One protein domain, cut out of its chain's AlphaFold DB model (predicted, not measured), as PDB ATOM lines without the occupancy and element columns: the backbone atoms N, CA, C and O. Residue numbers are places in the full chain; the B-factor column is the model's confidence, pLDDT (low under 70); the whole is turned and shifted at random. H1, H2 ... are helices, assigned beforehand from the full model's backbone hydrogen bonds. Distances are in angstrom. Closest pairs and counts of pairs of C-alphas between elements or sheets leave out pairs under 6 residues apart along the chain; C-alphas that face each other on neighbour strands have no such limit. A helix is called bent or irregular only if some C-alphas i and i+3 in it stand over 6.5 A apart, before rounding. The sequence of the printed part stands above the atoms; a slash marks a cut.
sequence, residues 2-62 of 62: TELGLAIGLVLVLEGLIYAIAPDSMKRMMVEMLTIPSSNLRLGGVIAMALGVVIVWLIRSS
ATOM      1  N   THR A   2     327.482 242.605 225.447       80.31
ATOM      2  CA  THR A   2     327.498 243.277 226.764       80.31
ATOM      3  C   THR A   2     327.144 244.767 226.719       80.31
ATOM      4  O   THR A   2     326.484 245.258 227.626       80.31
ATOM      5  N   GLU A   3     327.521 245.481 225.656       84.06
ATOM      6  CA  GLU A   3     327.309 246.936 225.530       84.06
ATOM      7  C   GLU A   3     325.825 247.332 225.492       84.06
ATOM      8  O   GLU A   3     325.427 248.288 226.148       84.06
ATOM      9  N   LEU A   4     324.986 246.567 224.780       86.44
ATOM     10  CA  LEU A   4     323.538 246.804 224.740       86.44
ATOM     11  C   LEU A   4     322.896 246.573 226.113       86.44
ATOM     12  O   LEU A   4     322.081 247.379 226.552       86.44
ATOM     13  N   GLY A   5     323.296 245.501 226.806       91.50
ATOM     14  CA  GLY A   5     322.831 245.224 228.165       91.50
ATOM     15  C   GLY A   5     323.228 246.327 229.147       91.50
ATOM     16  O   GLY A   5     322.404 246.749 229.955       91.50
ATOM     17  N   LEU A   6     324.454 246.849 229.033       92.06
ATOM     18  CA  LEU A   6     324.927 247.976 229.835       92.06
ATOM     19  C   LEU A   6     324.129 249.254 229.548       92.06
ATOM     20  O   LEU A   6     323.696 249.916 230.485       92.06
ATOM     21  N   ALA A   7     323.902 249.586 228.275       91.06
ATOM     22  CA  ALA A   7     323.135 250.769 227.890       91.06
ATOM     23  C   ALA A   7     321.697 250.712 228.429       91.06
ATOM     24  O   ALA A   7     321.226 251.677 229.029       91.06
ATOM     25  N   ILE A   8     321.027 249.563 228.288       93.56
ATOM     26  CA  ILE A   8     319.680 249.347 228.837       93.56
ATOM     27  C   ILE A   8     319.698 249.455 230.368       93.56
ATOM     28  O   ILE A   8     318.850 250.132 230.944       93.56
ATOM     29  N   GLY A   9     320.681 248.835 231.027       95.19
ATOM     30  CA  GLY A   9     320.837 248.909 232.480       95.19
ATOM     31  C   GLY A   9     321.009 250.345 232.981       95.19
ATOM     32  O   GLY A   9     320.335 250.748 233.925       95.19
ATOM     33  N   LEU A  10     321.850 251.142 232.318       94.12
ATOM     34  CA  LEU A  10     322.069 252.548 232.666       94.12
ATOM     35  C   LEU A  10     320.811 253.400 232.469       94.12
ATOM     36  O   LEU A  10     320.496 254.209 233.340       94.12
ATOM     37  N   VAL A  11     320.065 253.197 231.376       94.75
ATOM     38  CA  VAL A  11     318.788 253.894 231.149       94.75
ATOM     39  C   VAL A  11     317.798 253.590 232.274       94.75
ATOM     40  O   VAL A  11     317.194 254.516 232.809       94.75
ATOM     41  N   LEU A  12     317.680 252.326 232.695       95.25
ATOM     42  CA  LEU A  12     316.793 251.938 233.799       95.25
ATOM     43  C   LEU A  12     317.218 252.535 235.145       95.25
ATOM     44  O   LEU A  12     316.357 252.957 235.915       95.25
ATOM     45  N   VAL A  13     318.523 252.595 235.433       96.62
ATOM     46  CA  VAL A  13     319.030 253.240 236.654       96.62
ATOM     47  C   VAL A  13     318.697 254.731 236.652       96.62
ATOM     48  O   VAL A  13     318.216 255.237 237.662       96.62
ATOM     49  N   LEU A  14     318.921 255.431 235.536       94.69
ATOM     50  CA  LEU A  14     318.647 256.867 235.436       94.69
ATOM     51  C   LEU A  14     317.148 257.175 235.534       94.69
ATOM     52  O   LEU A  14     316.763 258.042 236.316       94.69
ATOM     53  N   GLU A  15     316.305 256.433 234.814       92.75
ATOM     54  CA  GLU A  15     314.844 256.533 234.922       92.75
ATOM     55  C   GLU A  15     314.384 256.281 236.368       92.75
ATOM     56  O   GLU A  15     313.718 257.123 236.972       92.75
ATOM     57  N   GLY A  16     314.810 255.166 236.974       93.88
ATOM     58  CA  GLY A  16     314.476 254.802 238.355       93.88
ATOM     59  C   GLY A  16     314.908 255.845 239.386       93.88
ATOM     60  O   GLY A  16     314.164 256.138 240.322       93.88
ATOM     61  N   LEU A  17     316.085 256.446 239.197       95.56
ATOM     62  CA  LEU A  17     316.608 257.492 240.071       95.56
ATOM     63  C   LEU A  17     315.733 258.749 240.042       95.56
ATOM     64  O   LEU A  17     315.438 259.312 241.097       95.56
ATOM     65  N   ILE A  18     315.288 259.172 238.855       92.50
ATOM     66  CA  ILE A  18     314.398 260.331 238.703       92.50
ATOM     67  C   ILE A  18     313.062 260.061 239.404       92.50
ATOM     68  O   ILE A  18     312.586 260.916 240.156       92.50
ATOM     69  N   TYR A  19     312.494 258.860 239.235       91.19
ATOM     70  CA  TYR A  19     311.271 258.466 239.944       91.19
ATOM     71  C   TYR A  19     311.453 258.438 241.467       91.19
ATOM     72  O   TYR A  19     310.531 258.809 242.190       91.19
ATOM     73  N   ALA A  20     312.622 258.026 241.966       94.94
ATOM     74  CA  ALA A  20     312.894 257.931 243.397       94.94
ATOM     75  C   ALA A  20     313.138 259.297 244.063       94.94
ATOM     76  O   ALA A  20     312.653 259.533 245.168       94.94
ATOM     77  N   ILE A  21     313.880 260.197 243.407       95.88
ATOM     78  CA  ILE A  21     314.255 261.500 243.979       95.88
ATOM     79  C   ILE A  21     313.140 262.537 243.803       95.88
ATOM     80  O   ILE A  21     312.902 263.341 244.703       95.88
ATOM     81  N   ALA A  22     312.464 262.553 242.650       93.88
ATOM     82  CA  ALA A  22     311.525 263.616 242.293       93.88
ATOM     83  C   ALA A  22     310.232 263.090 241.630       93.88
ATOM     84  O   ALA A  22     309.879 263.524 240.524       93.88
ATOM     85  N   PRO A  23     309.461 262.215 242.309       91.69
ATOM     86  CA  PRO A  23     308.264 261.593 241.735       91.69
ATOM     87  C   PRO A  23     307.183 262.612 241.348       91.69
ATOM     88  O   PRO A  23     306.512 262.467 240.324       91.69
ATOM     89  N   ASP A  24     307.000 263.669 242.142       93.75
ATOM     90  CA  ASP A  24     305.986 264.693 241.870       93.75
ATOM     91  C   ASP A  24     306.347 265.601 240.697       93.75
ATOM     92  O   ASP A  24     305.461 266.040 239.961       93.75
ATOM     93  N   SER A  25     307.636 265.863 240.488       91.81
ATOM     94  CA  SER A  25     308.097 266.631 239.331       91.81
ATOM     95  C   SER A  25     307.894 265.848 238.039       91.81
ATOM     96  O   SER A  25     307.409 266.420 237.065       91.81
ATOM     97  N   MET A  26     308.148 264.536 238.057       92.56
ATOM     98  CA  MET A  26     307.892 263.667 236.907       92.56
ATOM     99  C   MET A  26     306.399 263.615 236.559       92.56
ATOM    100  O   MET A  26     306.020 263.815 235.407       92.56
ATOM    101  N   LYS A  27     305.525 263.459 237.566       92.81
ATOM    102  CA  LYS A  27     304.065 263.513 237.372       92.81
ATOM    103  C   LYS A  27     303.609 264.835 236.743       92.81
ATOM    104  O   LYS A  27     302.806 264.814 235.815       92.81
ATOM    105  N   ARG A  28     304.129 265.979 237.208       93.50
ATOM    106  CA  ARG A  28     303.815 267.297 236.624       93.50
ATOM    107  C   ARG A  28     304.266 267.407 235.169       93.50
ATOM    108  O   ARG A  28     303.470 267.818 234.331       93.50
ATOM    109  N   MET A  29     305.493 266.983 234.869       91.94
ATOM    110  CA  MET A  29     306.029 266.992 233.506       91.94
ATOM    111  C   MET A  29     305.163 266.155 232.557       91.94
ATOM    112  O   MET A  29     304.850 266.600 231.458       91.94
ATOM    113  N   MET A  30     304.722 264.968 232.987       92.00
ATOM    114  CA  MET A  30     303.846 264.119 232.173       92.00
ATOM    115  C   MET A  30     302.506 264.795 231.860       92.00
ATOM    116  O   MET A  30     302.033 264.708 230.730       92.00
ATOM    117  N   VAL A  31     301.903 265.488 232.831       94.69
ATOM    118  CA  VAL A  31     300.657 266.242 232.603       94.69
ATOM    119  C   VAL A  31     300.882 267.389 231.619       94.69
ATOM    120  O   VAL A  31     300.062 267.599 230.730       94.69
ATOM    121  N   GLU A  32     302.003 268.101 231.729       91.75
ATOM    122  CA  GLU A  32     302.354 269.176 230.800       91.75
ATOM    123  C   GLU A  32     302.580 268.647 229.377       91.75
ATOM    124  O   GLU A  32     302.081 269.230 228.415       91.75
ATOM    125  N   MET A  33     303.226 267.485 229.229       91.81
ATOM    126  CA  MET A  33     303.443 266.838 227.931       91.81
ATOM    127  C   MET A  33     302.142 266.541 227.174       91.81
ATOM    128  O   MET A  33     302.140 266.594 225.947       91.81
ATOM    129  N   LEU A  34     301.029 266.286 227.873       92.94
ATOM    130  CA  LEU A  34     299.719 266.072 227.241       92.94
ATOM    131  C   LEU A  34     299.176 267.330 226.551       92.94
ATOM    132  O   LEU A  34     298.338 267.229 225.658       92.94
ATOM    133  N   THR A  35     299.643 268.511 226.956       94.19
ATOM    134  CA  THR A  35     299.236 269.794 226.364       94.19
ATOM    135  C   THR A  35     300.062 270.165 225.132       94.19
ATOM    136  O   THR A  35     299.661 271.026 224.349       94.19
ATOM    137  N   ILE A  36     301.202 269.497 224.923       91.38
ATOM    138  CA  ILE A  36     302.106 269.759 223.804       91.38
ATOM    139  C   ILE A  36     301.583 269.041 222.548       91.38
ATOM    140  O   ILE A  36     301.350 267.830 222.579       91.38
ATOM    141  N   PRO A  37     301.454 269.732 221.398       92.75
ATOM    142  CA  PRO A  37     301.089 269.084 220.146       92.75
ATOM    143  C   PRO A  37     302.058 267.952 219.782       92.75
ATOM    144  O   PRO A  37     303.279 268.114 219.825       92.75
ATOM    145  N   SER A  38     301.522 266.826 219.307       93.06
ATOM    146  CA  SER A  38     302.315 265.649 218.911       93.06
ATOM    147  C   SER A  38     303.359 265.943 217.823       93.06
ATOM    148  O   SER A  38     304.378 265.260 217.727       93.06
ATOM    149  N   SER A  39     303.141 266.974 216.999       92.69
ATOM    150  CA  SER A  39     304.133 267.500 216.051       92.69
ATOM    151  C   SER A  39     305.414 267.962 216.751       92.69
ATOM    152  O   SER A  39     306.511 267.538 216.387       92.69
ATOM    153  N   ASN A  40     305.273 268.773 217.798       93.25
ATOM    154  CA  ASN A  40     306.398 269.356 218.521       93.25
ATOM    155  C   ASN A  40     307.122 268.290 219.343       93.25
ATOM    156  O   ASN A  40     308.350 268.268 219.365       93.25
ATOM    157  N   LEU A  41     306.373 267.362 219.949       93.06
ATOM    158  CA  LEU A  41     306.960 266.249 220.693       93.06
ATOM    159  C   LEU A  41     307.777 265.323 219.775       93.06
ATOM    160  O   LEU A  41     308.878 264.914 220.135       93.06
ATOM    161  N   ARG A  42     307.289 265.057 218.553       93.81
ATOM    162  CA  ARG A  42     308.052 264.313 217.535       93.81
ATOM    163  C   ARG A  42     309.329 265.037 217.140       93.81
ATOM    164  O   ARG A  42     310.376 264.401 217.086       93.81
ATOM    165  N   LEU A  43     309.260 266.343 216.880       96.06
ATOM    166  CA  LEU A  43     310.446 267.116 216.517       96.06
ATOM    167  C   LEU A  43     311.483 267.111 217.649       96.06
ATOM    168  O   LEU A  43     312.657 266.856 217.395       96.06
ATOM    169  N   GLY A  44     311.043 267.308 218.896       94.25
ATOM    170  CA  GLY A  44     311.905 267.205 220.074       94.25
ATOM    171  C   GLY A  44     312.561 265.829 220.197       94.25
ATOM    172  O   GLY A  44     313.769 265.743 220.402       94.25
ATOM    173  N   GLY A  45     311.797 264.754 219.975       93.81
ATOM    174  CA  GLY A  45     312.320 263.387 219.956       93.81
ATOM    175  C   GLY A  45     313.355 263.146 218.853       93.81
ATOM    176  O   GLY A  45     314.395 262.544 219.110       93.81
ATOM    177  N   VAL A  46     313.123 263.661 217.641       96.94
ATOM    178  CA  VAL A  46     314.084 263.560 216.528       96.94
ATOM    179  C   VAL A  46     315.380 264.304 216.849       96.94
ATOM    180  O   VAL A  46     316.462 263.767 216.617       96.94
ATOM    181  N   ILE A  47     315.287 265.506 217.424       97.00
ATOM    182  CA  ILE A  47     316.460 266.285 217.840       97.00
ATOM    183  C   ILE A  47     317.227 265.546 218.944       97.00
ATOM    184  O   ILE A  47     318.444 265.398 218.843       97.00
ATOM    185  N   ALA A  48     316.532 265.028 219.960       95.25
ATOM    186  CA  ALA A  48     317.149 264.268 221.047       95.25
ATOM    187  C   ALA A  48     317.858 263.002 220.535       95.25
ATOM    188  O   ALA A  48     318.989 262.725 220.930       95.25
ATOM    189  N   MET A  49     317.234 262.272 219.606       96.06
ATOM    190  CA  MET A  49     317.839 261.114 218.949       96.06
ATOM    191  C   MET A  49     319.103 261.502 218.172       96.06
ATOM    192  O   MET A  49     320.134 260.850 218.324       96.06
ATOM    193  N   ALA A  50     319.051 262.569 217.368       97.12
ATOM    194  CA  ALA A  50     320.202 263.039 216.601       97.12
ATOM    195  C   ALA A  50     321.373 263.430 217.518       97.12
ATOM    196  O   ALA A  50     322.507 263.017 217.280       97.12
ATOM    197  N   LEU A  51     321.093 264.157 218.604       96.62
ATOM    198  CA  LEU A  51     322.096 264.510 219.610       96.62
ATOM    199  C   LEU A  51     322.682 263.268 220.291       96.62
ATOM    200  O   LEU A  51     323.897 263.176 220.435       96.62
ATOM    201  N   GLY A  52     321.846 262.292 220.653       92.56
ATOM    202  CA  GLY A  52     322.299 261.027 221.232       92.56
ATOM    203  C   GLY A  52     323.270 260.279 220.318       92.56
ATOM    204  O   GLY A  52     324.317 259.822 220.775       92.56
ATOM    205  N   VAL A  53     322.982 260.221 219.014       94.38
ATOM    206  CA  VAL A  53     323.883 259.618 218.017       94.38
ATOM    207  C   VAL A  53     325.205 260.379 217.927       94.38
ATOM    208  O   VAL A  53     326.261 259.748 217.934       94.38
ATOM    209  N   VAL A  54     325.171 261.715 217.888       95.31
ATOM    210  CA  VAL A  54     326.388 262.545 217.852       95.31
ATOM    211  C   VAL A  54     327.248 262.316 219.097       95.31
ATOM    212  O   VAL A  54     328.456 262.137 218.972       95.31
ATOM    213  N   ILE A  55     326.644 262.264 220.286       93.38
ATOM    214  CA  ILE A  55     327.359 262.014 221.547       93.38
ATOM    215  C   ILE A  55     328.019 260.632 221.532       93.38
ATOM    216  O   ILE A  55     329.210 260.519 221.820       93.38
ATOM    217  N   VAL A  56     327.274 259.583 221.163       91.31
ATOM    218  CA  VAL A  56     327.816 258.217 221.075       91.31
ATOM    219  C   VAL A  56     328.958 258.149 220.062       91.31
ATOM    220  O   VAL A  56     329.976 257.514 220.334       91.31
ATOM    221  N   TRP A  57     328.813 258.816 218.913       93.44
ATOM    222  CA  TRP A  57     329.853 258.868 217.890       93.44
ATOM    223  C   TRP A  57     331.122 259.551 218.404       93.44
ATOM    224  O   TRP A  57     332.197 258.973 218.271       93.44
ATOM    225  N   LEU A  58     331.006 260.711 219.060       92.19
ATOM    226  CA  LEU A  58     332.150 261.432 219.627       92.19
ATOM    227  C   LEU A  58     332.890 260.597 220.679       92.19
ATOM    228  O   LEU A  58     334.110 260.447 220.587       92.19
ATOM    229  N   ILE A  59     332.157 260.002 221.624       90.56
ATOM    230  CA  ILE A  59     332.736 259.173 222.693       90.56
ATOM    231  C   ILE A  59     333.431 257.938 222.114       90.56
ATOM    232  O   ILE A  59     334.500 257.572 222.583       90.56
ATOM    233  N   ARG A  60     332.847 257.298 221.094       87.06
ATOM    234  CA  ARG A  60     333.429 256.105 220.459       87.06
ATOM    235  C   ARG A  60     334.576 256.422 219.494       87.06
ATOM    236  O   ARG A  60     335.359 255.530 219.186       87.06
ATOM    237  N   SER A  61     334.634 257.643 218.962       75.94
ATOM    238  CA  SER A  61     335.700 258.095 218.055       75.94
ATOM    239  C   SER A  61     336.983 258.541 218.766       75.94
ATOM    240  O   SER A  61     337.989 258.750 218.090       75.94
ATOM    241  N   SER A  62     336.929 258.702 220.094       60.66
ATOM    242  CA  SER A  62     338.074 259.000 220.968       60.66
ATOM    243  C   SER A  62     338.740 257.710 221.434       60.66
ATOM    244  O   SER A  62     339.988 257.692 221.500       60.66
TER     245      SER A  62
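Overview. This is residues 2 to 62 of the 62 residues of the protein "DUF2065 domain-containing protein" of Hyphomicrobiales bacterium (UniProt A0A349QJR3). Three helices trace an open, U-shaped frame: the long H3 and H1 are the two arms, and the shorter H2 joins them at the closed end. The space between the arms is empty, and the arms are skewed to each other instead of lying side by side. The printed part has 61 residues with three named helices, in the order H1, H2, H3 along the chain, and no named strand; the class is all helix. The whole is loose, with a radius of gyration of the C-alphas of 14.8 A, and its outline is flat, with spans of 40 by 29 by 16 A.

Arrangement. Begin with H3, residues 38 to 61, the longest helix with 24 residues; it touches no helix. Step back along the chain to H2, residues 23 to 33, and you will find it apart from H3, but only just: the closest C-alphas of the two are 8.1 A apart. Farther back is H1, residues 2 to 21, which is close to H2 but not clearly touching it, with 2 pairs of C-alphas within 8 A. Look there at Tyr 19 and Met 26, whose C-alphas are the closest of H1 and H2, 6.9 A apart. The lines of H1 and H2 are about perpendicular, at 79 degrees. H1 and H3 are apart. In the backbones of H1, H2 and H3, every O i to N i+4 pair is within hydrogen-bond range.

Along the chain. Find C-alpha 38 at (302.315, 265.649, 218.911); from there H3 runs 34.2 A to C-alpha 61 at (335.700, 258.095, 218.055). H2 spans 15.5 A from Pro 23 to Met 33. For H1, start at C-alpha 2, at (327.498, 243.277, 226.764), and follow the helix for 28.4 A to C-alpha 21. None of the three helices is bent or irregular.

Size, cuts and confidence. Look at Thr 35 and Ser 62 for the two C-alphas farthest apart, 40.7 A; the first and last printed C-alphas, those of Thr 2 and Ser 62, are 19.8 A apart. The link from H1 to H2, one residue, and the link from H2 to H3, four residues, are both tight. Residues 2 to 17, which belong to H1, stand free, and so do residues 42 to 62, of which 42 to 61 belong to H3. The printed part has no cut and ends at Ser 62, the chain's last residue. The mean pLDDT of the printed part is 92.2, and one residue, Ser 62, is under 70.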